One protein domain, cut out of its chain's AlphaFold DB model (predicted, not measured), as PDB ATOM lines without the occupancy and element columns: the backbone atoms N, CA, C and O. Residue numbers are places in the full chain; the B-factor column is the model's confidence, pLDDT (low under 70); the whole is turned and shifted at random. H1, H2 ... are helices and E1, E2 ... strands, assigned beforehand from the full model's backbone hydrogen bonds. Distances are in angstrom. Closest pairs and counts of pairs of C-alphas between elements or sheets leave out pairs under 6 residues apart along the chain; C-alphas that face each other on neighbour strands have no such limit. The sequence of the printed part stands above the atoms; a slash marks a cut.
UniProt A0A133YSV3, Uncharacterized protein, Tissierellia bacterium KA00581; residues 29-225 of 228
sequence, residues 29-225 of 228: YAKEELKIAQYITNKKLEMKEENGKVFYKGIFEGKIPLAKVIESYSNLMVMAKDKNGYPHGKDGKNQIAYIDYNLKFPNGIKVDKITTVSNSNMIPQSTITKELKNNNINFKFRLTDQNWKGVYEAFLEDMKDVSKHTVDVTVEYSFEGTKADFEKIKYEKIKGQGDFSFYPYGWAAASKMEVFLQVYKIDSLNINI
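AT A GLANCE: This is residues 29 to 225 of the 228 residues of an uncharacterized protein of Tissierellia bacterium KA00581 (UniProt A0A133YSV3). Picture a long sandwich of two twisted sheets, partly face to face, with H1, H2 and H3 clustered toward one end and H4 packed on E2 and E7 near the other, beside the tip of the E1 and E2 hairpin. One sheet is branched, E3, E5, E6, E8, E9 and E10; the other runs E1 E2 E7 E4, and neighbours in both are antiparallel. The printed part has 197 residues, with five named helices and ten named strands in the order E1 E2 H1 H2 E3 E4 E5 E6 H3 E7 H4 E8 H5 E9 E10; the class is mixed. It is compact, with a radius of gyration of the C-alphas of 18.9 A, yet elongated, spanning 66 by 35 by 31 A.

IN THESE COORDINATES: Find C-alpha 189 at (-28.456, -0.921, 27.422); from there E8, residues 189 to 199, runs 33.1 A. Its sheet also holds E3, residues 98 to 104, E5, 128 to 133, E6, 136 to 142, E9, 214 to 217, and E10, 221 to 224, which ends at C-alpha 224 at (-27.493, -5.099, 26.713). For the other sheet, go to C-alpha 40 at (-37.716, -10.133, 30.870), where E1, residues 40 to 50, begins its 30.9 A; E2, 53 to 64, is 35.7 A, E7, 167 to 178, 36.3 A, and E4, 110 to 118, 24.8 A. The helices are H1, 66 to 69, H2, 71 to 81, H3, 148 to 160 and 18.6 A long, H4, 179 to 185, and H5, 202 to 206.

HOW THE PARTS SIT: Look beside E8: E3 lies on one side, with N 102 and O 193 2.8 A apart, and E9 and E10 on the other, with N 196 to O 216 at 2.9 A and N 190 to O 223 at 2.8 A. The two sheets form a sandwich, two sheets face to face, 10.0 A centre to centre where they face each other. In the second sheet, E2 and E7 are antiparallel neighbours, with N 56 and O 175 within hydrogen-bond range at 2.9 A. H4 is on this sheet at a height of 8.9 A, along the strands at 22 degrees to E7 on the local plane. H3 touches H2 with residues 148 to 152 alone, closest at the C-alphas of Trp 148 and Lys 81, 4.6 A. Every O i to N i+4 pair is within hydrogen-bond range in H3 and H5, against 4 of 7 in H2 and 2 of 3 in H4; H1 is too short for one.

THE WHOLE: The C-alphas of Asn 51 and Lys 83, the two farthest apart, are 66.5 A from each other. The printed part has no cut; H2 to E3 is the long link. Look for low confidence, under 70, at residues 29 to 31 and residue 79.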
ATOM      1  N   TYR A  29     -41.445  -0.844  56.527       40.19
ATOM      2  CA  TYR A  29     -41.182  -1.806  55.486       40.19
ATOM      3  C   TYR A  29     -40.306  -1.023  54.519       40.19
ATOM      4  O   TYR A  29     -40.772  -0.054  53.912       40.19
ATOM      5  N   ALA A  30     -39.021  -1.366  54.432       41.50
ATOM      6  CA  ALA A  30     -38.290  -1.059  53.216       41.50
ATOM      7  C   ALA A  30     -39.191  -1.581  52.091       41.50
ATOM      8  O   ALA A  30     -39.466  -2.778  52.051       41.50
ATOM      9  N   LYS A  31     -39.811  -0.682  51.315       58.94
ATOM     10  CA  LYS A  31     -40.749  -1.088  50.267       58.94
ATOM     11  C   LYS A  31     -39.926  -1.867  49.253       58.94
ATOM     12  O   LYS A  31     -39.203  -1.258  48.470       58.94
ATOM     13  N   GLU A  32     -39.976  -3.192  49.336       77.31
ATOM     14  CA  GLU A  32     -39.305  -4.073  48.393       77.31
ATOM     15  C   GLU A  32     -39.759  -3.717  46.981       77.31
ATOM     16  O   GLU A  32     -40.948  -3.548  46.709       77.31
ATOM     17  N   GLU A  33     -38.822  -3.547  46.065       90.00
ATOM     18  CA  GLU A  33     -39.206  -3.235  44.694       90.00
ATOM     19  C   GLU A  33     -40.037  -4.377  44.097       90.00
ATOM     20  O   GLU A  33     -39.749  -5.555  44.310       90.00
ATOM     21  N   LEU A  34     -41.032  -4.015  43.293       92.69
ATOM     22  CA  LEU A  34     -41.771  -4.933  42.443       92.69
ATOM     23  C   LEU A  34     -40.807  -5.541  41.422       92.69
ATOM     24  O   LEU A  34     -40.220  -4.817  40.621       92.69
ATOM     25  N   LYS A  35     -40.630  -6.862  41.461       94.31
ATOM     26  CA  LYS A  35     -39.613  -7.566  40.669       94.31
ATOM     27  C   LYS A  35     -40.140  -7.965  39.294       94.31
ATOM     28  O   LYS A  35     -40.600  -9.094  39.115       94.31
ATOM     29  N   ILE A  36     -40.084  -7.041  38.333       95.62
ATOM     30  CA  ILE A  36     -40.475  -7.273  36.933       95.62
ATOM     31  C   ILE A  36     -39.281  -7.719  36.091       95.62
ATOM     32  O   ILE A  36     -39.455  -8.565  35.216       95.62
ATOM     33  N   ALA A  37     -38.077  -7.197  36.351       95.12
ATOM     34  CA  ALA A  37     -36.911  -7.421  35.490       95.12
ATOM     35  C   ALA A  37     -36.561  -8.910  35.310       95.12
ATOM     36  O   ALA A  37     -36.126  -9.308  34.234       95.12
ATOM     37  N   GLN A  38     -36.821  -9.746  36.321       95.62
ATOM     38  CA  GLN A  38     -36.602 -11.201  36.268       95.62
ATOM     39  C   GLN A  38     -37.469 -11.948  35.234       95.62
ATOM     40  O   GLN A  38     -37.166 -13.086  34.897       95.62
ATOM     41  N   TYR A  39     -38.555 -11.335  34.751       96.75
ATOM     42  CA  TYR A  39     -39.472 -11.925  33.764       96.75
ATOM     43  C   TYR A  39     -39.187 -11.470  32.333       96.75
ATOM     44  O   TYR A  39     -39.976 -11.750  31.427       96.75
ATOM     45  N   ILE A  40     -38.096 -10.730  32.140       96.25
ATOM     46  CA  ILE A  40     -37.716 -10.133  30.870       96.25
ATOM     47  C   ILE A  40     -36.545 -10.896  30.261       96.25
ATOM     48  O   ILE A  40     -35.591 -11.260  30.942       96.25
ATOM     49  N   THR A  41     -36.600 -11.071  28.946       95.19
ATOM     50  CA  THR A  41     -35.505 -11.583  28.125       95.19
ATOM     51  C   THR A  41     -35.272 -10.654  26.936       95.19
ATOM     52  O   THR A  41     -36.193  -9.980  26.470       95.19
ATOM     53  N   ASN A  42     -34.040 -10.608  26.444       95.25
ATOM     54  CA  ASN A  42     -33.692  -9.950  25.191       95.25
ATOM     55  C   ASN A  42     -32.963 -10.970  24.323       95.25
ATOM     56  O   ASN A  42     -32.152 -11.723  24.833       95.25
ATOM     57  N   LYS A  43     -33.252 -11.046  23.028       94.38
ATOM     58  CA  LYS A  43     -32.622 -12.036  22.147       94.38
ATOM     59  C   LYS A  43     -32.254 -11.399  20.824       94.38
ATOM     60  O   LYS A  43     -33.006 -10.596  20.274       94.38
ATOM     61  N   LYS A  44     -31.119 -11.818  20.270       94.69
ATOM     62  CA  LYS A  44     -30.753 -11.530  18.882       94.69
ATOM     63  C   LYS A  44     -31.593 -12.404  17.950       94.69
ATOM     64  O   LYS A  44     -31.570 -13.624  18.075       94.69
ATOM     65  N   LEU A  45     -32.274 -11.780  16.994       92.56
ATOM     66  CA  LEU A  45     -32.978 -12.479  15.918       92.56
ATOM     67  C   LEU A  45     -32.104 -12.623  14.672       92.56
ATOM     68  O   LEU A  45     -32.077 -13.678  14.047       92.56
ATOM     69  N   GLU A  46     -31.392 -11.560  14.299       94.31
ATOM     70  CA  GLU A  46     -30.636 -11.510  13.048       94.31
ATOM     71  C   GLU A  46     -29.463 -10.534  13.168       94.31
ATOM     72  O   GLU A  46     -29.586  -9.475  13.786       94.31
ATOM     73  N   MET A  47     -28.331 -10.874  12.547       93.62
ATOM     74  CA  MET A  47     -27.222  -9.948  12.332       93.62
ATOM     75  C   MET A  47     -26.590 -10.211  10.965       93.62
ATOM     76  O   MET A  47     -26.267 -11.355  10.648       93.62
ATOM     77  N   LYS A  48     -26.422  -9.158  10.166       94.88
ATOM     78  CA  LYS A  48     -25.811  -9.211   8.832       94.88
ATOM     79  C   LYS A  48     -24.820  -8.066   8.673       94.88
ATOM     80  O   LYS A  48     -25.121  -6.939   9.061       94.88
ATOM     81  N   GLU A  49     -23.672  -8.349   8.071       94.44
ATOM     82  CA  GLU A  49     -22.738  -7.328   7.598       94.44
ATOM     83  C   GLU A  49     -22.682  -7.399   6.070       94.44
ATOM     84  O   GLU A  49     -22.341  -8.441   5.514       94.44
ATOM     85  N   GLU A  50     -23.036  -6.314   5.382       92.38
ATOM     86  CA  GLU A  50     -23.033  -6.254   3.917       92.38
ATOM     87  C   GLU A  50     -22.678  -4.840   3.452       92.38
ATOM     88  O   GLU A  50     -23.172  -3.854   3.999       92.38
ATOM     89  N   ASN A  51     -21.804  -4.725   2.445       90.56
ATOM     90  CA  ASN A  51     -21.410  -3.444   1.843       90.56
ATOM     91  C   ASN A  51     -20.955  -2.383   2.874       90.56
ATOM     92  O   ASN A  51     -21.262  -1.199   2.747       90.56
ATOM     93  N   GLY A  52     -20.246  -2.808   3.929       89.69
ATOM     94  CA  GLY A  52     -19.756  -1.928   5.002       89.69
ATOM     95  C   GLY A  52     -20.817  -1.476   6.017       89.69
ATOM     96  O   GLY A  52     -20.505  -0.695   6.922       89.69
ATOM     97  N   LYS A  53     -22.053  -1.971   5.899       94.75
ATOM     98  CA  LYS A  53     -23.142  -1.747   6.850       94.75
ATOM     99  C   LYS A  53     -23.361  -2.957   7.749       94.75
ATOM    100  O   LYS A  53     -23.110  -4.091   7.349       94.75
ATOM    101  N   VAL A  54     -23.884  -2.693   8.939       96.25
ATOM    102  CA  VAL A  54     -24.372  -3.694   9.884       96.25
ATOM    103  C   VAL A  54     -25.881  -3.547  10.004       96.25
ATOM    104  O   VAL A  54     -26.384  -2.452  10.257       96.25
ATOM    105  N   PHE A  55     -26.581  -4.666   9.864       96.25
ATOM    106  CA  PHE A  55     -27.996  -4.814  10.164       96.25
ATOM    107  C   PHE A  55     -28.127  -5.721  11.380       96.25
ATOM    108  O   PHE A  55     -27.593  -6.830  11.387       96.25
ATOM    109  N   TYR A  56     -28.848  -5.266  12.395       95.94
ATOM    110  CA  TYR A  56     -29.129  -6.037  13.599       95.94
ATOM    111  C   TYR A  56     -30.627  -6.006  13.880       95.94
ATOM    112  O   TYR A  56     -31.249  -4.948  13.788       95.94
ATOM    113  N   LYS A  57     -31.197  -7.153  14.255       97.12
ATOM    114  CA  LYS A  57     -32.554  -7.256  14.797       97.12
ATOM    115  C   LYS A  57     -32.526  -7.980  16.127       97.12
ATOM    116  O   LYS A  57     -31.941  -9.061  16.239       97.12
ATOM    117  N   GLY A  58     -33.216  -7.404  17.097       96.88
ATOM    118  CA  GLY A  58     -33.432  -8.000  18.401       96.88
ATOM    119  C   GLY A  58     -34.910  -8.047  18.758       96.88
ATOM    120  O   GLY A  58     -35.753  -7.382  18.148       96.88
ATOM    121  N   ILE A  59     -35.209  -8.860  19.761       97.56
ATOM    122  CA  ILE A  59     -36.533  -8.976  20.352       97.56
ATOM    123  C   ILE A  59     -36.412  -8.911  21.866       97.56
ATOM    124  O   ILE A  59     -35.638  -9.636  22.485       97.56
ATOM    125  N   PHE A  60     -37.184  -8.012  22.451       97.19
ATOM    126  CA  PHE A  60     -37.396  -7.910  23.881       97.19
ATOM    127  C   PHE A  60     -38.713  -8.601  24.211       97.19
ATOM    128  O   PHE A  60     -39.743  -8.266  23.624       97.19
ATOM    129  N   GLU A  61     -38.696  -9.535  25.154       97.38
ATOM    130  CA  GLU A  61     -39.868 -10.318  25.535       97.38
ATOM    131  C   GLU A  61     -40.030 -10.314  27.052       97.38
ATOM    132  O   GLU A  61     -39.084 -10.591  27.788       97.38
ATOM    133  N   GLY A  62     -41.240 -10.042  27.524       97.19
ATOM    134  CA  GLY A  62     -41.635 -10.210  28.912       97.19
ATOM    135  C   GLY A  62     -42.870 -11.086  29.001       97.19
ATOM    136  O   GLY A  62     -43.831 -10.832  28.284       97.19
ATOM    137  N   LYS A  63     -42.858 -12.081  29.890       98.00
ATOM    138  CA  LYS A  63     -44.040 -12.874  30.261       98.00
ATOM    139  C   LYS A  63     -44.283 -12.688  31.753       98.00
ATOM    140  O   LYS A  63     -43.700 -13.390  32.579       98.00
ATOM    141  N   ILE A  64     -45.064 -11.667  32.099       98.25
ATOM    142  CA  ILE A  64     -45.025 -11.062  33.434       98.25
ATOM    143  C   ILE A  64     -46.270 -11.474  34.240       98.25
ATOM    144  O   ILE A  64     -47.373 -11.011  33.932       98.25
ATOM    145  N   PRO A  65     -46.136 -12.293  35.298       97.94
ATOM    146  CA  PRO A  65     -47.237 -12.623  36.198       97.94
ATOM    147  C   PRO A  65     -47.471 -11.471  37.185       97.94
ATOM    148  O   PRO A  65     -46.986 -11.487  38.317       97.94
ATOM    149  N   LEU A  66     -48.192 -10.429  36.759       96.31
ATOM    150  CA  LEU A  66     -48.321  -9.194  37.545       96.31
ATOM    151  C   LEU A  66     -48.974  -9.396  38.919       96.31
ATOM    152  O   LEU A  66     -48.606  -8.688  39.853       96.31
ATOM    153  N   ALA A  67     -49.866 -10.380  39.083       94.81
ATOM    154  CA  ALA A  67     -50.390 -10.753  40.399       94.81
ATOM    155  C   ALA A  67     -49.264 -11.218  41.340       94.81
ATOM    156  O   ALA A  67     -49.147 -10.725  42.459       94.81
ATOM    157  N   LYS A  68     -48.350 -12.069  40.855       95.81
ATOM    158  CA  LYS A  68     -47.182 -12.511  41.630       95.81
ATOM    159  C   LYS A  68     -46.234 -11.355  41.949       95.81
ATOM    160  O   LYS A  68     -45.736 -11.269  43.065       95.81
ATOM    161  N   VAL A  69     -46.017 -10.446  40.995       94.38
ATOM    162  CA  VAL A  69     -45.149  -9.266  41.166       94.38
ATOM    163  C   VAL A  69     -45.598  -8.388  42.338       94.38
ATOM    164  O   VAL A  69     -44.751  -7.850  43.047       94.38
ATOM    165  N   ILE A  70     -46.909  -8.247  42.555       90.31
ATOM    166  CA  ILE A  70     -47.476  -7.374  43.594       90.31
ATOM    167  C   ILE A  70     -47.943  -8.131  44.851       90.31
ATOM    168  O   ILE A  70     -48.544  -7.526  45.739       90.31
ATOM    169  N   GLU A  71     -47.671  -9.435  44.954       90.25
ATOM    170  CA  GLU A  71     -48.160 -10.320  46.025       90.25
ATOM    171  C   GLU A  71     -47.795  -9.825  47.433       90.25
ATOM    172  O   GLU A  71     -48.646  -9.835  48.329       90.25
ATOM    173  N   SER A  72     -46.571  -9.318  47.622       84.69
ATOM    174  CA  SER A  72     -46.096  -8.767  48.904       84.69
ATOM    175  C   SER A  72     -46.903  -7.551  49.381       84.69
ATOM    176  O   SER A  72     -46.851  -7.181  50.555       84.69
ATOM    177  N   TYR A  73     -47.717  -6.969  48.496       79.31
ATOM    178  CA  TYR A  73     -48.585  -5.825  48.753       79.31
ATOM    179  C   TYR A  73     -50.077  -6.184  48.819       79.31
ATOM    180  O   TYR A  73     -50.913  -5.300  49.022       79.31
ATOM    181  N   SER A  74     -50.431  -7.469  48.726       79.38
ATOM    182  CA  SER A  74     -51.822  -7.953  48.744       79.38
ATOM    183  C   SER A  74     -52.602  -7.560  50.009       79.38
ATOM    184  O   SER A  74     -53.788  -7.241  49.921       79.38
ATOM    185  N   ASN A  75     -51.945  -7.460  51.172       77.62
ATOM    186  CA  ASN A  75     -52.573  -6.999  52.421       77.62
ATOM    187  C   ASN A  75     -53.231  -5.613  52.291       77.62
ATOM    188  O   ASN A  75     -54.223  -5.323  52.957       77.62
ATOM    189  N   LEU A  76     -52.713  -4.749  51.415       72.25
ATOM    190  CA  LEU A  76     -53.297  -3.430  51.168       72.25
ATOM    191  C   LEU A  76     -54.581  -3.524  50.350       72.25
ATOM    192  O   LEU A  76     -55.519  -2.773  50.615       72.25
ATOM    193  N   MET A  77     -54.647  -4.468  49.408       76.12
ATOM    194  CA  MET A  77     -55.879  -4.758  48.675       76.12
ATOM    195  C   MET A  77     -56.955  -5.276  49.625       76.12
ATOM    196  O   MET A  77     -58.096  -4.834  49.537       76.12
ATOM    197  N   VAL A  78     -56.587  -6.136  50.584       74.31
ATOM    198  CA  VAL A  78     -57.505  -6.631  51.623       74.31
ATOM    199  C   VAL A  78     -58.033  -5.476  52.479       74.31
ATOM    200  O   VAL A  78     -59.244  -5.290  52.581       74.31
ATOM    201  N   MET A  79     -57.143  -4.634  53.015       69.94
ATOM    202  CA  MET A  79     -57.551  -3.480  53.828       69.94
ATOM    203  C   MET A  79     -58.439  -2.490  53.062       69.94
ATOM    204  O   MET A  79     -59.331  -1.871  53.643       69.94
ATOM    205  N   ALA A  80     -58.193  -2.305  51.763       71.31
ATOM    206  CA  ALA A  80     -58.970  -1.394  50.933       71.31
ATOM    207  C   ALA A  80     -60.306  -2.009  50.463       71.31
ATOM    208  O   ALA A  80     -61.307  -1.290  50.357       71.31
ATOM    209  N   LYS A  81     -60.352  -3.337  50.266       71.25
ATOM    210  CA  LYS A  81     -61.570  -4.121  50.005       71.25
ATOM    211  C   LYS A  81     -62.587  -3.943  51.124       71.25
ATOM    212  O   LYS A  81     -63.752  -3.675  50.840       71.25
ATOM    213  N   ASP A  82     -62.156  -4.041  52.379       72.81
ATOM    214  CA  ASP A  82     -63.057  -3.985  53.542       72.81
ATOM    215  C   ASP A  82     -63.715  -2.606  53.730       72.81
ATOM    216  O   ASP A  82     -64.702  -2.469  54.449       72.81
ATOM    217  N   LYS A  83     -63.217  -1.585  53.023       72.75
ATOM    218  CA  LYS A  83     -63.775  -0.226  52.994       72.75
ATOM    219  C   LYS A  83     -64.615   0.069  51.742       72.75
ATOM    220  O   LYS A  83     -65.002   1.218  51.545       72.75
ATOM    221  N   ASN A  84     -64.864  -0.930  50.886       73.75
ATOM    222  CA  ASN A  84     -65.543  -0.795  49.588       73.75
ATOM    223  C   ASN A  84     -64.975   0.347  48.709       73.75
ATOM    224  O   ASN A  84     -65.703   1.014  47.972       73.75
ATOM    225  N   GLY A  85     -63.668   0.613  48.829       82.38
ATOM    226  CA  GLY A  85     -62.996   1.689  48.104       82.38
ATOM    227  C   GLY A  85     -62.683   1.320  46.654       82.38
ATOM    228  O   GLY A  85     -62.684   0.146  46.284       82.38
ATOM    229  N   TYR A  86     -62.341   2.323  45.844       89.12
ATOM    230  CA  TYR A  86     -61.850   2.129  44.478       89.12
ATOM    231  C   TYR A  86     -60.324   2.316  44.399       89.12
ATOM    232  O   TYR A  86     -59.776   3.155  45.125       89.12
ATOM    233  N   PRO A  87     -59.625   1.576  43.520       89.75
ATOM    234  CA  PRO A  87     -58.203   1.770  43.262       89.75
ATOM    235  C   PRO A  87     -57.976   3.055  42.467       89.75
ATOM    236  O   PRO A  87     -57.919   3.037  41.243       89.75
ATOM    237  N   HIS A  88     -57.861   4.195  43.142       91.94
ATOM    238  CA  HIS A  88     -57.631   5.468  42.466       91.94
ATOM    239  C   HIS A  88     -56.155   5.616  42.087       91.94
ATOM    240  O   HIS A  88     -55.300   5.681  42.963       91.94
ATOM    241  N   GLY A  89     -55.833   5.679  40.801       93.12
ATOM    242  CA  GLY A  89     -54.476   5.901  40.315       93.12
ATOM    243  C   GLY A  89     -53.928   7.278  40.684       93.12
ATOM    244  O   GLY A  89     -54.662   8.180  41.096       93.12
ATOM    245  N   LYS A  90     -52.617   7.456  40.484       93.50
ATOM    246  CA  LYS A  90     -51.920   8.735  40.727       93.50
ATOM    247  C   LYS A  90     -52.499   9.926  39.946       93.50
ATOM    248  O   LYS A  90     -52.337  11.069  40.362       93.50
ATOM    249  N   ASP A  91     -53.232   9.661  38.865       93.62
ATOM    250  CA  ASP A  91     -53.865  10.688  38.031       93.62
ATOM    251  C   ASP A  91     -55.109  11.331  38.683       93.62
ATOM    252  O   ASP A  91     -55.500  12.435  38.289       93.62
ATOM    253  N   GLY A  92     -55.679  10.712  39.726       90.56
ATOM    254  CA  GLY A  92     -56.737  11.286  40.561       90.56
ATOM    255  C   GLY A  92     -57.950  10.375  40.770       90.56
ATOM    256  O   GLY A  92     -57.962   9.195  40.416       90.56
ATOM    257  N   LYS A  93     -59.005  10.936  41.374       90.38
ATOM    258  CA  LYS A  93     -60.272  10.223  41.615       90.38
ATOM    259  C   LYS A  93     -60.892   9.739  40.293       90.38
ATOM    260  O   LYS A  93     -60.796  10.415  39.273       90.38
ATOM    261  N   ASN A  94     -61.554   8.580  40.333       88.44
ATOM    262  CA  ASN A  94     -62.183   7.901  39.184       88.44
ATOM    263  C   ASN A  94     -61.221   7.487  38.055       88.44
ATOM    264  O   ASN A  94     -61.674   7.069  36.997       88.44
ATOM    265  N   GLN A  95     -59.910   7.579  38.267       94.12
ATOM    266  CA  GLN A  95     -58.922   6.954  37.396       94.12
ATOM    267  C   GLN A  95     -58.481   5.657  38.056       94.12
ATOM    268  O   GLN A  95     -58.065   5.693  39.209       94.12
ATOM    269  N   ILE A  96     -58.590   4.522  37.371       94.75
ATOM    270  CA  ILE A  96     -58.155   3.239  37.932       94.75
ATOM    271  C   ILE A  96     -56.631   3.206  38.040       94.75
ATOM    272  O   ILE A  96     -55.923   3.680  37.147       94.75
ATOM    273  N   ALA A  97     -56.132   2.667  39.150       94.75
ATOM    274  CA  ALA A  97     -54.714   2.487  39.393       94.75
ATOM    275  C   ALA A  97     -54.066   1.645  38.295       94.75
ATOM    276  O   ALA A  97     -54.687   0.782  37.673       94.75
ATOM    277  N   TYR A  98     -52.795   1.917  38.042       96.88
ATOM    278  CA  TYR A  98     -52.060   1.269  36.973       96.88
ATOM    279  C   TYR A  98     -50.582   1.185  37.321       96.88
ATOM    280  O   TYR A  98     -50.057   2.003  38.082       96.88
ATOM    281  N   ILE A  99     -49.925   0.184  36.751       97.31
ATOM    282  CA  ILE A  99     -48.470   0.084  36.726       97.31
ATOM    283  C   ILE A  99     -47.983   0.931  35.554       97.31
ATOM    284  O   ILE A  99     -48.432   0.737  34.424       97.31
ATOM    285  N   ASP A 100     -47.102   1.884  35.836       97.62
ATOM    286  CA  ASP A 100     -46.483   2.795  34.878       97.62
ATOM    287  C   ASP A 100     -45.044   2.343  34.632       97.62
ATOM    288  O   ASP A 100     -44.205   2.453  35.529       97.62
ATOM    289  N   TYR A 101     -44.761   1.797  33.451       98.12
ATOM    290  CA  TYR A 101     -43.453   1.229  33.132       98.12
ATOM    291  C   TYR A 101     -42.869   1.861  31.875       98.12
ATOM    292  O   TYR A 101     -43.471   1.842  30.805       98.12
ATOM    293  N   ASN A 102     -41.668   2.410  32.005       98.00
ATOM    294  CA  ASN A 102     -40.928   3.027  30.917       98.00
ATOM    295  C   ASN A 102     -39.809   2.098  30.472       98.00
ATOM    296  O   ASN A 102     -38.996   1.681  31.295       98.00
ATOM    297  N   LEU A 103     -39.755   1.826  29.173       98.06
ATOM    298  CA  LEU A 103     -38.720   1.038  28.522       98.06
ATOM    299  C   LEU A 103     -37.997   1.909  27.493       98.06
ATOM    300  O   LEU A 103     -38.530   2.213  26.424       98.06
ATOM    301  N   LYS A 104     -36.774   2.317  27.822       97.94
ATOM    302  CA  LYS A 104     -35.949   3.198  27.002       97.94
ATOM    303  C   LYS A 104     -34.914   2.404  26.221       97.94
ATOM    304  O   LYS A 104     -34.039   1.763  26.804       97.94
ATOM    305  N   PHE A 105     -34.977   2.533  24.904       97.62
ATOM    306  CA  PHE A 105     -33.967   2.040  23.985       97.62
ATOM    307  C   PHE A 105     -32.862   3.091  23.787       97.62
ATOM    308  O   PHE A 105     -33.145   4.296  23.804       97.62
ATOM    309  N   PRO A 106     -31.602   2.667  23.603       95.88
ATOM    310  CA  PRO A 106     -30.509   3.566  23.250       95.88
ATOM    311  C   PRO A 106     -30.744   4.324  21.940       95.88
ATOM    312  O   PRO A 106     -31.549   3.936  21.089       95.88
ATOM    313  N   ASN A 107     -30.013   5.423  21.766       94.06
ATOM    314  CA  ASN A 107     -30.010   6.154  20.503       94.06
ATOM    315  C   ASN A 107     -29.432   5.273  19.385       94.06
ATOM    316  O   ASN A 107     -28.536   4.468  19.624       94.06
ATOM    317  N   GLY A 108     -29.943   5.432  18.163       92.94
ATOM    318  CA  GLY A 108     -29.551   4.607  17.015       92.94
ATOM    319  C   GLY A 108     -30.329   3.295  16.890       92.94
ATOM    320  O   GLY A 108     -30.356   2.728  15.804       92.94
ATOM    321  N   ILE A 109     -31.024   2.848  17.942       96.25
ATOM    322  CA  ILE A 109     -32.004   1.764  17.834       96.25
ATOM    323  C   ILE A 109     -33.345   2.313  17.361       96.25
ATOM    324  O   ILE A 109     -33.821   3.346  17.841       96.25
ATOM    325  N   LYS A 110     -33.974   1.576  16.449       96.81
ATOM    326  CA  LYS A 110     -35.345   1.788  16.009       96.81
ATOM    327  C   LYS A 110     -36.250   0.731  16.636       96.81
ATOM    328  O   LYS A 110     -35.983  -0.458  16.527       96.81
ATOM    329  N   VAL A 111     -37.339   1.168  17.262       97.69
ATOM    330  CA  VAL A 111     -38.426   0.274  17.688       97.69
ATOM    331  C   VAL A 111     -39.321   0.007  16.479       97.69
ATOM    332  O   VAL A 111     -39.892   0.946  15.925       97.69
ATOM    333  N   ASP A 112     -39.436  -1.253  16.065       97.38
ATOM    334  CA  ASP A 112     -40.168  -1.637  14.854       97.38
ATOM    335  C   ASP A 112     -41.609  -2.050  15.150       97.38
ATOM    336  O   ASP A 112     -42.530  -1.651  14.435       97.38
ATOM    337  N   LYS A 113     -41.822  -2.830  16.215       97.88
ATOM    338  CA  LYS A 113     -43.152  -3.335  16.571       97.88
ATOM    339  C   LYS A 113     -43.286  -3.533  18.071       97.88
ATOM    340  O   LYS A 113     -42.372  -4.021  18.724       97.88
ATOM    341  N   ILE A 114     -44.461  -3.195  18.603       98.44
ATOM    342  CA  ILE A 114     -44.810  -3.393  20.012       98.44
ATOM    343  C   ILE A 114     -46.107  -4.195  20.086       98.44
ATOM    344  O   ILE A 114     -47.156  -3.734  19.626       98.44
ATOM    345  N   THR A 115     -46.054  -5.362  20.717       98.44
ATOM    346  CA  THR A 115     -47.209  -6.238  20.937       98.44
ATOM    347  C   THR A 115     -47.438  -6.423  22.431       98.44
ATOM    348  O   THR A 115     -46.491  -6.493  23.211       98.44
ATOM    349  N   THR A 116     -48.707  -6.467  22.828       98.50
ATOM    350  CA  THR A 116     -49.132  -6.739  24.203       98.50
ATOM    351  C   THR A 116     -50.276  -7.738  24.170       98.50
ATOM    352  O   THR A 116     -51.224  -7.531  23.406       98.50
ATOM    353  N   VAL A 117     -50.198  -8.782  24.985       98.56
ATOM    354  CA  VAL A 117     -51.266  -9.772  25.179       98.56
ATOM    355  C   VAL A 117     -51.457  -9.954  26.676       98.56
ATOM    356  O   VAL A 117     -50.480 -10.042  27.407       98.56
ATOM    357  N   SER A 118     -52.695 -10.009  27.146       98.62
ATOM    358  CA  SER A 118     -52.979 -10.293  28.545       98.62
ATOM    359  C   SER A 118     -54.018 -11.382  28.687       98.62
ATOM    360  O   SER A 118     -55.105 -11.292  28.116       98.62
ATOM    361  N   ASN A 119     -53.667 -12.364  29.510       97.94
ATOM    362  CA  ASN A 119     -54.579 -13.369  30.043       97.94
ATOM    363  C   ASN A 119     -54.839 -13.143  31.543       97.94
ATOM    364  O   ASN A 119     -55.422 -13.996  32.199       97.94
ATOM    365  N   SER A 120     -54.374 -12.025  32.103       98.44
ATOM    366  CA  SER A 120     -54.608 -11.653  33.499       98.44
ATOM    367  C   SER A 120     -56.030 -11.117  33.676       98.44
ATOM    368  O   SER A 120     -56.468 -10.219  32.952       98.44
ATOM    369  N   ASN A 121     -56.733 -11.623  34.686       98.25
ATOM    370  CA  ASN A 121     -58.012 -11.074  35.128       98.25
ATOM    371  C   ASN A 121     -57.807  -9.714  35.803       98.25
ATOM    372  O   ASN A 121     -58.643  -8.817  35.692       98.25
ATOM    373  N   MET A 122     -56.684  -9.554  36.511       96.94
ATOM    374  CA  MET A 122     -56.353  -8.319  37.211       96.94
ATOM    375  C   MET A 122     -55.980  -7.184  36.250       96.94
ATOM    376  O   MET A 122     -56.256  -6.028  36.562       96.94
ATOM    377  N   ILE A 123     -55.389  -7.495  35.093       98.25
ATOM    378  CA  ILE A 123     -54.995  -6.540  34.046       98.25
ATOM    379  C   ILE A 123     -55.589  -6.998  32.704       98.25
ATOM    380  O   ILE A 123     -54.880  -7.601  31.897       98.25
ATOM    381  N   PRO A 124     -56.872  -6.735  32.420       98.25
ATOM    382  CA  PRO A 124     -57.477  -7.161  31.161       98.25
ATOM    383  C   PRO A 124     -56.779  -6.538  29.942       98.25
ATOM    384  O   PRO A 124     -56.333  -5.394  29.987       98.25
ATOM    385  N   GLN A 125     -56.747  -7.238  28.804       98.25
ATOM    386  CA  GLN A 125     -56.111  -6.733  27.572       98.25
ATOM    387  C   GLN A 125     -56.582  -5.319  27.180       98.25
ATOM    388  O   GLN A 125     -55.787  -4.503  26.717       98.25
ATOM    389  N   SER A 126     -57.870  -5.021  27.370       97.81
ATOM    390  CA  SER A 126     -58.487  -3.736  27.023       97.81
ATOM    391  C   SER A 126     -58.011  -2.558  27.878       97.81
ATOM    392  O   SER A 126     -58.213  -1.409  27.487       97.81
ATOM    393  N   THR A 127     -57.382  -2.808  29.029       97.69
ATOM    394  CA  THR A 127     -56.925  -1.752  29.941       97.69
ATOM    395  C   THR A 127     -55.473  -1.339  29.688       97.69
ATOM    396  O   THR A 127     -55.022  -0.327  30.239       97.69
ATOM    397  N   ILE A 128     -54.751  -2.088  28.845       98.50
ATOM    398  CA  ILE A 128     -53.338  -1.872  28.539       98.50
ATOM    399  C   ILE A 128     -53.189  -0.786  27.475       98.50
ATOM    400  O   ILE A 128     -53.695  -0.902  26.359       98.50
ATOM    401  N   THR A 129     -52.413   0.248  27.792       98.25
ATOM    402  CA  THR A 129     -52.033   1.287  26.826       98.25
ATOM    403  C   THR A 129     -50.523   1.361  26.675       98.25
ATOM    404  O   THR A 129     -49.782   1.081  27.618       98.25
ATOM    405  N   LYS A 130     -50.070   1.771  25.491       97.88
ATOM    406  CA  LYS A 130     -48.656   1.956  25.167       97.88
ATOM    407  C   LYS A 130     -48.458   3.205  24.316       97.88
ATOM    408  O   LYS A 130     -49.252   3.452  23.412       97.88
ATOM    409  N   GLU A 131     -47.396   3.950  24.582       98.12
ATOM    410  CA  GLU A 131     -46.991   5.126  23.808       98.12
ATOM    411  C   GLU A 131     -45.487   5.052  23.527       98.12
ATOM    412  O   GLU A 131     -44.708   4.788  24.439       98.12
ATOM    413  N   LEU A 132     -45.070   5.288  22.281       97.75
ATOM    414  CA  LEU A 132     -43.660   5.405  21.905       97.75
ATOM    415  C   LEU A 132     -43.328   6.873  21.633       97.75
ATOM    416  O   LEU A 132     -43.900   7.485  20.731       97.75
ATOM    417  N   LYS A 133     -42.360   7.421  22.372       96.75
ATOM    418  CA  LYS A 133     -41.849   8.780  22.170       96.75
ATOM    419  C   LYS A 133     -40.351   8.826  22.439       96.75
ATOM    420  O   LYS A 133     -39.909   8.437  23.514       96.75
ATOM    421  N   ASN A 134     -39.567   9.339  21.490       93.44
ATOM    422  CA  ASN A 134     -38.114   9.524  21.631       93.44
ATOM    423  C   ASN A 134     -37.380   8.256  22.125       93.44
ATOM    424  O   ASN A 134     -36.654   8.308  23.118       93.44
ATOM    425  N   ASN A 135     -37.614   7.110  21.472       93.69
ATOM    426  CA  ASN A 135     -37.072   5.793  21.852       93.69
ATOM    427  C   ASN A 135     -37.430   5.317  23.273       93.69
ATOM    428  O   ASN A 135     -36.817   4.387  23.793       93.69
ATOM    429  N   ASN A 136     -38.431   5.923  23.907       97.38
ATOM    430  CA  ASN A 136     -38.989   5.475  25.173       97.38
ATOM    431  C   ASN A 136     -40.415   4.971  24.955       97.38
ATOM    432  O   ASN A 136     -41.259   5.703  24.437       97.38
ATOM    433  N   ILE A 137     -40.670   3.732  25.358       98.56
ATOM    434  CA  ILE A 137     -42.006   3.147  25.369       98.56
ATOM    435  C   ILE A 137     -42.565   3.290  26.779       98.56
ATOM    436  O   ILE A 137     -42.001   2.744  27.725       98.56
ATOM    437  N   ASN A 138     -43.676   4.002  26.924       98.38
ATOM    438  CA  ASN A 138     -44.441   4.041  28.160       98.38
ATOM    439  C   ASN A 138     -45.581   3.024  28.084       98.38
ATOM    440  O   ASN A 138     -46.475   3.161  27.249       98.38
ATOM    441  N   PHE A 139     -45.551   2.015  28.946       98.50
ATOM    442  CA  PHE A 139     -46.647   1.080  29.162       98.50
ATOM    443  C   PHE A 139     -47.449   1.500  30.393       98.50
ATOM    444  O   PHE A 139     -46.878   1.764  31.453       98.50
ATOM    445  N   LYS A 140     -48.780   1.481  30.275       98.12
ATOM    446  CA  LYS A 140     -49.683   1.514  31.429       98.12
ATOM    447  C   LYS A 140     -50.470   0.213  31.491       98.12
ATOM    448  O   LYS A 140     -51.287  -0.056  30.611       98.12
ATOM    449  N   PHE A 141     -50.247  -0.559  32.548       98.25
ATOM    450  CA  PHE A 141     -51.007  -1.768  32.867       98.25
ATOM    451  C   PHE A 141     -52.036  -1.413  33.936       98.25
ATOM    452  O   PHE A 141     -51.736  -1.403  35.132       98.25
ATOM    453  N   ARG A 142     -53.227  -1.003  33.500       97.88
ATOM    454  CA  ARG A 142     -54.298  -0.572  34.402       97.88
ATOM    455  C   ARG A 142     -55.035  -1.778  34.966       97.88
ATOM    456  O   ARG A 142     -55.283  -2.739  34.242       97.88
ATOM    457  N   LEU A 143     -55.380  -1.710  36.250       96.94
ATOM    458  CA  LEU A 143     -56.194  -2.740  36.888       96.94
ATOM    459  C   LEU A 143     -57.543  -2.886  36.169       96.94
ATOM    460  O   LEU A 143     -58.004  -1.965  35.490       96.94
ATOM    461  N   THR A 144     -58.187  -4.037  36.336       96.62
ATOM    462  CA  THR A 144     -59.593  -4.217  35.971       96.62
ATOM    463  C   THR A 144     -60.442  -3.102  36.589       96.62
ATOM    464  O   THR A 144     -60.181  -2.661  37.713       96.62
ATOM    465  N   ASP A 145     -61.425  -2.604  35.838       95.31
ATOM    466  CA  ASP A 145     -62.275  -1.489  36.261       95.31
ATOM    467  C   ASP A 145     -63.325  -1.973  37.266       95.31
ATOM    468  O   ASP A 145     -64.486  -2.212  36.939       95.31
ATOM    469  N   GLN A 146     -62.857  -2.236  38.482       93.44
ATOM    470  CA  GLN A 146     -63.623  -2.730  39.615       93.44
ATOM    471  C   GLN A 146     -63.153  -2.022  40.890       93.44
ATOM    472  O   GLN A 146     -62.060  -1.454  40.964       93.44
ATOM    473  N   ASN A 147     -63.968  -2.098  41.942       91.19
ATOM    474  CA  ASN A 147     -63.527  -1.713  43.279       91.19
ATOM    475  C   ASN A 147     -62.414  -2.659  43.784       91.19
ATOM    476  O   ASN A 147     -62.115  -3.692  43.182       91.19
ATOM    477  N   TRP A 148     -61.826  -2.352  44.944       90.12
ATOM    478  CA  TRP A 148     -60.779  -3.200  45.527       90.12
ATOM    479  C   TRP A 148     -61.219  -4.644  45.793       90.12
ATOM    480  O   TRP A 148     -60.374  -5.535  45.781       90.12
ATOM    481  N   LYS A 149     -62.522  -4.896  45.991       91.25
ATOM    482  CA  LYS A 149     -63.057  -6.257  46.109       91.25
ATOM    483  C   LYS A 149     -62.891  -7.032  44.801       91.25
ATOM    484  O   LYS A 149     -62.271  -8.089  44.827       91.25
ATOM    485  N   GLY A 150     -63.376  -6.490  43.685       94.06
ATOM    486  CA  GLY A 150     -63.256  -7.144  42.379       94.06
ATOM    487  C   GLY A 150     -61.804  -7.265  41.910       94.06
ATOM    488  O   GLY A 150     -61.415  -8.300  41.381       94.06
ATOM    489  N   VAL A 151     -60.959  -6.263  42.190       94.38
ATOM    490  CA  VAL A 151     -59.509  -6.364  41.940       94.38
ATOM    491  C   VAL A 151     -58.880  -7.496  42.753       94.38
ATOM    492  O   VAL A 151     -58.072  -8.249  42.218       94.38
ATOM    493  N   TYR A 152     -59.237  -7.636  44.033       93.56
ATOM    494  CA  TYR A 152     -58.699  -8.699  44.881       93.56
ATOM    495  C   TYR A 152     -59.172 -10.090  44.441       93.56
ATOM    496  O   TYR A 152     -58.387 -11.031  44.438       93.56
ATOM    497  N   GLU A 153     -60.429 -10.225  44.016       95.12
ATOM    498  CA  GLU A 153     -60.952 -11.469  43.433       95.12
ATOM    499  C   GLU A 153     -60.207 -11.836  42.139       95.12
ATOM    500  O   GLU A 153     -59.784 -12.979  41.982       95.12
ATOM    501  N   ALA A 154     -59.948 -10.860  41.264       97.00
ATOM    502  CA  ALA A 154     -59.147 -11.057  40.056       97.00
ATOM    503  C   ALA A 154     -57.681 -11.422  40.363       97.00
ATOM    504  O   ALA A 154     -57.111 -12.289  39.706       97.00
ATOM    505  N   PHE A 155     -57.083 -10.809  41.391       96.44
ATOM    506  CA  PHE A 155     -55.764 -11.188  41.904       96.44
ATOM    507  C   PHE A 155     -55.743 -12.653  42.365       96.44
ATOM    508  O   PHE A 155     -54.834 -13.393  42.001       96.44
ATOM    509  N   LEU A 156     -56.745 -13.089  43.136       96.12
ATOM    510  CA  LEU A 156     -56.836 -14.476  43.599       96.12
ATOM    511  C   LEU A 156     -57.004 -15.460  42.436       96.12
ATOM    512  O   LEU A 156     -56.423 -16.542  42.489       96.12
ATOM    513  N   GLU A 157     -57.764 -15.098  41.398       97.88
ATOM    514  CA  GLU A 157     -57.895 -15.917  40.188       97.88
ATOM    515  C   GLU A 157     -56.549 -16.078  39.476       97.88
ATOM    516  O   GLU A 157     -56.118 -17.202  39.215       97.88
ATOM    517  N   ASP A 158     -55.834 -14.972  39.262       98.31
ATOM    518  CA  ASP A 158     -54.522 -14.991  38.615       98.31
ATOM    519  C   ASP A 158     -53.496 -15.816  39.413       98.31
ATOM    520  O   ASP A 158     -52.651 -16.507  38.835       98.31
ATOM    521  N   MET A 159     -53.595 -15.803  40.747       96.88
ATOM    522  CA  MET A 159     -52.725 -16.572  41.642       96.88
ATOM    523  C   MET A 159     -52.965 -18.089  41.605       96.88
ATOM    524  O   MET A 159     -52.070 -18.836  42.006       96.88
ATOM    525  N   LYS A 160     -54.113 -18.576  41.101       97.50
ATOM    526  CA  LYS A 160     -54.369 -20.025  40.957       97.50
ATOM    527  C   LYS A 160     -53.425 -20.687  39.953       97.50
ATOM    528  O   LYS A 160     -53.044 -21.837  40.142       97.50
ATOM    529  N   ASP A 161     -53.055 -19.964  38.896       96.44
ATOM    530  CA  ASP A 161     -52.072 -20.404  37.904       96.44
ATOM    531  C   ASP A 161     -51.337 -19.190  37.325       96.44
ATOM    532  O   ASP A 161     -51.657 -18.681  36.244       96.44
ATOM    533  N   VAL A 162     -50.324 -18.729  38.061       96.25
ATOM    534  CA  VAL A 162     -49.531 -17.542  37.701       96.25
ATOM    535  C   VAL A 162     -48.852 -17.668  36.334       96.25
ATOM    536  O   VAL A 162     -48.547 -16.664  35.703       96.25
ATOM    537  N   SER A 163     -48.616 -18.893  35.849       95.38
ATOM    538  CA  SER A 163     -47.936 -19.136  34.571       95.38
ATOM    539  C   SER A 163     -48.836 -18.921  33.347       95.38
ATOM    540  O   SER A 163     -48.330 -18.703  32.235       95.38
ATOM    541  N   LYS A 164     -50.159 -18.988  33.553       96.38
ATOM    542  CA  LYS A 164     -51.189 -18.750  32.532       96.38
ATOM    543  C   LYS A 164     -51.777 -17.341  32.594       96.38
ATOM    544  O   LYS A 164     -52.214 -16.844  31.562       96.38
ATOM    545  N   HIS A 165     -51.746 -16.696  33.757       98.25
ATOM    546  CA  HIS A 165     -52.277 -15.346  33.962       98.25
ATOM    547  C   HIS A 165     -51.163 -14.300  33.917       98.25
ATOM    548  O   HIS A 165     -50.730 -13.754  34.935       98.25
ATOM    549  N   THR A 166     -50.675 -14.043  32.709       98.56
ATOM    550  CA  THR A 166     -49.570 -13.115  32.464       98.56
ATOM    551  C   THR A 166     -49.997 -11.943  31.598       98.56
ATOM    552  O   THR A 166     -50.972 -12.011  30.842       98.56
ATOM    553  N   VAL A 167     -49.242 -10.854  31.733       98.62
ATOM    554  CA  VAL A 167     -49.171  -9.798  30.731       98.62
ATOM    555  C   VAL A 167     -47.886  -9.997  29.948       98.62
ATOM    556  O   VAL A 167     -46.783  -9.888  30.489       98.62
ATOM    557  N   ASP A 168     -48.057 -10.282  28.670       98.50
ATOM    558  CA  ASP A 168     -46.988 -10.560  27.737       98.50
ATOM    559  C   ASP A 168     -46.694  -9.295  26.930       98.50
ATOM    560  O   ASP A 168     -47.597  -8.650  26.384       98.50
ATOM    561  N   VAL A 169     -45.419  -8.924  26.870       98.44
ATOM    562  CA  VAL A 169     -44.921  -7.759  26.139       98.44
ATOM    563  C   VAL A 169     -43.852  -8.227  25.171       98.44
ATOM    564  O   VAL A 169     -42.885  -8.866  25.573       98.44
ATOM    565  N   THR A 170     -43.987  -7.843  23.908       98.50
ATOM    566  CA  THR A 170     -42.976  -8.090  22.881       98.50
ATOM    567  C   THR A 170     -42.622  -6.778  22.203       98.50
ATOM    568  O   THR A 170     -43.513  -6.068  21.729       98.50
ATOM    569  N   VAL A 171     -41.331  -6.459  22.131       98.50
ATOM    570  CA  VAL A 171     -40.812  -5.321  21.367       98.50
ATOM    571  C   VAL A 171     -39.758  -5.821  20.390       98.50
ATOM    572  O   VAL A 171     -38.682  -6.250  20.795       98.50
ATOM    573  N   GLU A 172     -40.068  -5.749  19.102       98.19
ATOM    574  CA  GLU A 172     -39.100  -5.978  18.030       98.19
ATOM    575  C   GLU A 172     -38.391  -4.658  17.725       98.19
ATOM    576  O   GLU A 172     -39.029  -3.599  17.642       98.19
ATOM    577  N   TYR A 173     -37.072  -4.711  17.579       97.88
ATOM    578  CA  TYR A 173     -36.252  -3.534  17.328       97.88
ATOM    579  C   TYR A 173     -35.073  -3.855  16.413       97.88
ATOM    580  O   TYR A 173     -34.630  -5.003  16.305       97.88
ATOM    581  N   SER A 174     -34.531  -2.820  15.783       97.25
ATOM    582  CA  SER A 174     -33.445  -2.958  14.823       97.25
ATOM    583  C   SER A 174     -32.427  -1.829  14.886       97.25
ATOM    584  O   SER A 174     -32.651  -0.759  15.457       97.25
ATOM    585  N   PHE A 175     -31.283  -2.102  14.273       96.94
ATOM    586  CA  PHE A 175     -30.260  -1.133  13.925       96.94
ATOM    587  C   PHE A 175     -29.843  -1.347  12.471       96.94
ATOM    588  O   PHE A 175     -29.649  -2.485  12.037       96.94
ATOM    589  N   GLU A 176     -29.643  -0.246  11.753       96.00
ATOM    590  CA  GLU A 176     -28.930  -0.212  10.481       96.00
ATOM    591  C   GLU A 176     -27.942   0.954  10.518       96.00
ATOM    592  O   GLU A 176     -28.320   2.095  10.787       96.00
ATOM    593  N   GLY A 177     -26.674   0.683  10.228       96.12
ATOM    594  CA  GLY A 177     -25.652   1.722  10.212       96.12
ATOM    595  C   GLY A 177     -24.283   1.194   9.826       96.12
ATOM    596  O   GLY A 177     -24.142   0.064   9.363       96.12
ATOM    597  N   THR A 178     -23.255   2.021   9.995       96.69
ATOM    598  CA  THR A 178     -21.877   1.587   9.748       96.69
ATOM    599  C   THR A 178     -21.402   0.639  10.844       96.69
ATOM    600  O   THR A 178     -21.924   0.638  11.962       96.69
ATOM    601  N   LYS A 179     -20.338  -0.121  10.565       93.31
ATOM    602  CA  LYS A 179     -19.655  -0.911  11.599       93.31
ATOM    603  C   LYS A 179     -19.208  -0.049  12.782       93.31
ATOM    604  O   LYS A 179     -19.412  -0.433  13.925       93.31
ATOM    605  N   ALA A 180     -18.677   1.146  12.520       93.94
ATOM    606  CA  ALA A 180     -18.241   2.066  13.570       93.94
ATOM    607  C   ALA A 180     -19.396   2.538  14.470       93.94
ATOM    608  O   ALA A 180     -19.196   2.742  15.664       93.94
ATOM    609  N   ASP A 181     -20.600   2.710  13.922       95.00
ATOM    610  CA  ASP A 181     -21.774   3.085  14.713       95.00
ATOM    611  C   ASP A 181     -22.317   1.902  15.513       95.00
ATOM    612  O   ASP A 181     -22.668   2.063  16.681       95.00
ATOM    613  N   PHE A 182     -22.296   0.702  14.927       93.56
ATOM    614  CA  PHE A 182     -22.671  -0.518  15.634       93.56
ATOM    615  C   PHE A 182     -21.768  -0.786  16.847       93.56
ATOM    616  O   PHE A 182     -22.251  -1.106  17.931       93.56
ATOM    617  N   GLU A 183     -20.456  -0.580  16.706       92.19
ATOM    618  CA  GLU A 183     -19.488  -0.733  17.801       92.19
ATOM    619  C   GLU A 183     -19.775   0.196  18.993       92.19
ATOM    620  O   GLU A 183     -19.506  -0.177  20.135       92.19
ATOM    621  N   LYS A 184     -20.371   1.373  18.753       92.38
ATOM    622  CA  LYS A 184     -20.779   2.304  19.820       92.38
ATOM    623  C   LYS A 184     -22.032   1.829  20.551       92.38
ATOM    624  O   LYS A 184     -22.143   2.045  21.752       92.38
ATOM    625  N   ILE A 185     -22.980   1.209  19.842       92.12
ATOM    626  CA  ILE A 185     -24.289   0.853  20.410       92.12
ATOM    627  C   ILE A 185     -24.368  -0.574  20.957       92.12
ATOM    628  O   ILE A 185     -25.223  -0.851  21.789       92.12
ATOM    629  N   LYS A 186     -23.501  -1.502  20.533       89.44
ATOM    630  CA  LYS A 186     -23.631  -2.926  20.901       89.44
ATOM    631  C   LYS A 186     -23.502  -3.200  22.405       89.44
ATOM    632  O   LYS A 186     -24.031  -4.197  22.887       89.44
ATOM    633  N   TYR A 187     -22.848  -2.298  23.141       90.44
ATOM    634  CA  TYR A 187     -22.709  -2.345  24.603       90.44
ATOM    635  C   TYR A 187     -23.694  -1.432  25.346       90.44
ATOM    636  O   TYR A 187     -23.721  -1.424  26.579       90.44
ATOM    637  N   GLU A 188     -24.493  -0.651  24.618       95.31
ATOM    638  CA  GLU A 188     -25.537   0.167  25.219       95.31
ATOM    639  C   GLU A 188     -26.689  -0.708  25.722       95.31
ATOM    640  O   GLU A 188     -26.893  -1.850  25.291       95.31
ATOM    641  N   LYS A 189     -27.445  -0.163  26.678       95.75
ATOM    642  CA  LYS A 189     -28.456  -0.921  27.422       95.75
ATOM    643  C   LYS A 189     -29.865  -0.435  27.150       95.75
ATOM    644  O   LYS A 189     -30.138   0.762  27.232       95.75
ATOM    645  N   ILE A 190     -30.776  -1.377  26.950       96.88
ATOM    646  CA  ILE A 190     -32.204  -1.145  27.126       96.88
ATOM    647  C   ILE A 190     -32.445  -0.993  28.632       96.88
ATOM    648  O   ILE A 190     -32.044  -1.845  29.432       96.88
ATOM    649  N   LYS A 191     -33.064   0.124  29.020       97.50
ATOM    650  CA  LYS A 191     -33.293   0.485  30.424       97.50
ATOM    651  C   LYS A 191     -34.779   0.483  30.728       97.50
ATOM    652  O   LYS A 191     -35.543   1.138  30.025       97.50
ATOM    653  N   GLY A 192     -35.173  -0.215  31.783       97.00
ATOM    654  CA  GLY A 192     -36.556  -0.271  32.240       97.00
ATOM    655  C   GLY A 192     -36.698   0.238  33.668       97.00
ATOM    656  O   GLY A 192     -35.859  -0.060  34.517       97.00
ATOM    657  N   GLN A 193     -37.740   1.022  33.929       95.75
ATOM    658  CA  GLN A 193     -38.052   1.545  35.260       95.75
ATOM    659  C   GLN A 193     -39.530   1.911  35.365       95.75
ATOM    660  O   GLN A 193     -40.162   2.272  34.369       95.75
ATOM    661  N   GLY A 194     -40.075   1.911  36.576       95.94
ATOM    662  CA  GLY A 194     -41.462   2.307  36.762       95.94
ATOM    663  C   GLY A 194     -41.946   2.269  38.200       95.94
ATOM    664  O   GLY A 194     -41.169   2.109  39.146       95.94
ATOM    665  N   ASP A 195     -43.253   2.425  38.348       95.44
ATOM    666  CA  ASP A 195     -43.936   2.326  39.628       95.44
ATOM    667  C   ASP A 195     -45.365   1.807  39.484       95.44
ATOM    668  O   ASP A 195     -46.011   1.950  38.448       95.44
ATOM    669  N   PHE A 196     -45.869   1.234  40.569       94.31
ATOM    670  CA  PHE A 196     -47.294   1.097  40.816       94.31
ATOM    671  C   PHE A 196     -47.685   2.127  41.869       94.31
ATOM    672  O   PHE A 196     -47.171   2.089  42.991       94.31
ATOM    673  N   SER A 197     -48.577   3.051  41.510       90.94
ATOM    674  CA  SER A 197     -48.967   4.137  42.409       90.94
ATOM    675  C   SER A 197     -50.471   4.354  42.476       90.94
ATOM    676  O   SER A 197     -51.145   4.452  41.446       90.94
ATOM    677  N   PHE A 198     -50.995   4.485  43.694       90.19
ATOM    678  CA  PHE A 198     -52.424   4.673  43.926       90.19
ATOM    679  C   PHE A 198     -52.736   5.387  45.244       90.19
ATOM    680  O   PHE A 198     -51.990   5.324  46.220       90.19
ATOM    681  N   TYR A 199     -53.889   6.044  45.284       86.94
ATOM    682  CA  TYR A 199     -54.507   6.563  46.490       86.94
ATOM    683  C   TYR A 199     -55.458   5.512  47.080       86.94
ATOM    684  O   TYR A 199     -56.355   5.032  46.381       86.94
ATOM    685  N   PRO A 200     -55.340   5.186  48.378       79.25
ATOM    686  CA  PRO A 200     -56.245   4.248  49.041       79.25
ATOM    687  C   PRO A 200     -57.638   4.846  49.299       79.25
ATOM    688  O   PRO A 200     -58.577   4.109  49.588       79.25
ATOM    689  N   TYR A 201     -57.784   6.175  49.204       80.75
ATOM    690  CA  TYR A 201     -59.018   6.896  49.518       80.75
ATOM    691  C   TYR A 201     -59.426   7.855  48.398       80.75
ATOM    692  O   TYR A 201     -58.611   8.637  47.909       80.75
ATOM    693  N   GLY A 202     -60.716   7.868  48.055       85.44
ATOM    694  CA  GLY A 202     -61.247   8.731  46.994       85.44
ATOM    695  C   GLY A 202     -61.170  10.228  47.290       85.44
ATOM    696  O   GLY A 202     -60.977  11.013  46.367       85.44
ATOM    697  N   TRP A 203     -61.274  10.641  48.556       87.38
ATOM    698  CA  TRP A 203     -61.113  12.051  48.934       87.38
ATOM    699  C   TRP A 203     -59.655  12.511  48.791       87.38
ATOM    700  O   TRP A 203     -59.405  13.596  48.275       87.38
ATOM    701  N   ALA A 204     -58.689  11.659  49.151       86.88
ATOM    702  CA  ALA A 204     -57.270  11.946  48.959       86.88
ATOM    703  C   ALA A 204     -56.909  12.000  47.468       86.88
ATOM    704  O   ALA A 204     -56.153  12.874  47.052       86.88
ATOM    705  N   ALA A 205     -57.511  11.117  46.660       89.88
ATOM    706  CA  ALA A 205     -57.367  11.117  45.208       89.88
ATOM    707  C   ALA A 205     -57.982  12.359  44.542       89.88
ATOM    708  O   ALA A 205     -57.426  12.876  43.576       89.88
ATOM    709  N   ALA A 206     -59.121  12.850  45.046       92.31
ATOM    710  CA  ALA A 206     -59.773  14.056  44.529       92.31
ATOM    711  C   ALA A 206     -58.907  15.303  44.747       92.31
ATOM    712  O   ALA A 206     -58.797  16.139  43.856       92.31
ATOM    713  N   SER A 207     -58.253  15.380  45.907       92.00
ATOM    714  CA  SER A 207     -57.370  16.489  46.277       92.00
ATOM    715  C   SER A 207     -55.897  16.254  45.913       92.00
ATOM    716  O   SER A 207     -55.058  17.082  46.257       92.00
ATOM    717  N   LYS A 208     -55.567  15.123  45.267       90.38
ATOM    718  CA  LYS A 208     -54.200  14.682  44.918       90.38
ATOM    719  C   LYS A 208     -53.184  14.839  46.058       90.38
ATOM    720  O   LYS A 208     -52.054  15.273  45.858       90.38
ATOM    721  N   MET A 209     -53.579  14.483  47.277       88.62
ATOM    722  CA  MET A 209     -52.752  14.703  48.467       88.62
ATOM    723  C   MET A 209     -51.574  13.726  48.519       88.62
ATOM    724  O   MET A 209     -51.745  12.580  48.930       88.62
ATOM    725  N   GLU A 210     -50.379  14.185  48.145       87.31
ATOM    726  CA  GLU A 210     -49.165  13.358  48.018       87.31
ATOM    727  C   GLU A 210     -48.855  12.505  49.256       87.31
ATOM    728  O   GLU A 210     -48.438  11.359  49.120       87.31
ATOM    729  N   VAL A 211     -49.150  13.006  50.459       85.81
ATOM    730  CA  VAL A 211     -48.949  12.277  51.727       85.81
ATOM    731  C   VAL A 211     -49.743  10.964  51.828       85.81
ATOM    732  O   VAL A 211     -49.405  10.111  52.645       85.81
ATOM    733  N   PHE A 212     -50.785  10.788  51.010       85.88
ATOM    734  CA  PHE A 212     -51.601   9.572  50.942       85.88
ATOM    735  C   PHE A 212     -51.325   8.719  49.698       85.88
ATOM    736  O   PHE A 212     -51.915   7.643  49.572       85.88
ATOM    737  N   LEU A 213     -50.460   9.167  48.782       87.88
ATOM    738  CA  LEU A 213     -50.106   8.400  47.595       87.88
ATOM    739  C   LEU A 213     -49.223   7.214  47.998       87.88
ATOM    740  O   LEU A 213     -48.112   7.375  48.504       87.88
ATOM    741  N   GLN A 214     -49.705   6.002  47.748       86.94
ATOM    742  CA  GLN A 214     -48.876   4.813  47.837       86.94
ATOM    743  C   GLN A 214     -48.078   4.682  46.553       86.94
ATOM    744  O   GLN A 214     -48.664   4.635  45.481       86.94
ATOM    745  N   VAL A 215     -46.754   4.620  46.675       90.38
ATOM    746  CA  VAL A 215     -45.829   4.390  45.559       90.38
ATOM    747  C   VAL A 215     -45.037   3.119  45.832       90.38
ATOM    748  O   VAL A 215     -44.454   2.994  46.913       90.38
ATOM    749  N   TYR A 216     -45.006   2.204  44.868       90.12
ATOM    750  CA  TYR A 216     -44.195   0.987  44.877       90.12
ATOM    751  C   TYR A 216     -43.296   1.009  43.656       90.12
ATOM    752  O   TYR A 216     -43.780   1.022  42.526       90.12
ATOM    753  N   LYS A 217     -41.986   1.082  43.881       93.62
ATOM    754  CA  LYS A 217     -41.015   1.123  42.790       93.62
ATOM    755  C   LYS A 217     -40.864  -0.253  42.171       93.62
ATOM    756  O   LYS A 217     -40.969  -1.257  42.867       93.62
ATOM    757  N   ILE A 218     -40.636  -0.274  40.871       94.25
ATOM    758  CA  ILE A 218     -40.276  -1.474  40.124       94.25
ATOM    759  C   ILE A 218     -38.756  -1.526  40.043       94.25
ATOM    760  O   ILE A 218     -38.109  -0.480  39.944       94.25
ATOM    761  N   ASP A 219     -38.201  -2.730  40.105       94.56
ATOM    762  CA  ASP A 219     -36.770  -2.935  39.960       94.56
ATOM    763  C   ASP A 219     -36.243  -2.395  38.624       94.56
ATOM    764  O   ASP A 219     -36.917  -2.375  37.590       94.56
ATOM    765  N   SER A 220     -35.006  -1.902  38.659       93.75
ATOM    766  CA  SER A 220     -34.373  -1.351  37.465       93.75
ATOM    767  C   SER A 220     -33.931  -2.471  36.531       93.75
ATOM    768  O   SER A 220     -33.110  -3.312  36.897       93.75
ATOM    769  N   LEU A 221     -34.394  -2.430  35.287       95.75
ATOM    770  CA  LEU A 221     -33.920  -3.307  34.224       95.75
ATOM    771  C   LEU A 221     -32.770  -2.639  33.470       95.75
ATOM    772  O   LEU A 221     -32.871  -1.481  33.066       95.75
ATOM    773  N   ASN A 222     -31.693  -3.387  33.241       95.62
ATOM    774  CA  ASN A 222     -30.544  -2.952  32.453       95.62
ATOM    775  C   ASN A 222     -30.008  -4.139  31.644       95.62
ATOM    776  O   ASN A 222     -29.177  -4.893  32.149       95.62
ATOM    777  N   ILE A 223     -30.469  -4.294  30.403       93.50
ATOM    778  CA  ILE A 223     -30.085  -5.406  29.519       93.50
ATOM    779  C   ILE A 223     -29.352  -4.874  28.287       93.50
ATOM    780  O   ILE A 223     -29.746  -3.852  27.728       93.50
ATOM    781  N   ASN A 224     -28.253  -5.517  27.892       92.12
ATOM    782  CA  ASN A 224     -27.493  -5.099  26.713       92.12
ATOM    783  C   ASN A 224     -28.340  -5.295  25.451       92.12
ATOM    784  O   ASN A 224     -29.083  -6.272  25.365       92.12
ATOM    785  N   ILE A 225     -28.198  -4.397  24.471       90.00
ATOM    786  CA  ILE A 225     -28.814  -4.561  23.143       90.00
ATOM    787  C   ILE A 225     -28.363  -5.886  22.532       90.00
ATOM    788  O   ILE A 225     -29.187  -6.695  22.126       90.00
TER     789      ILE A 225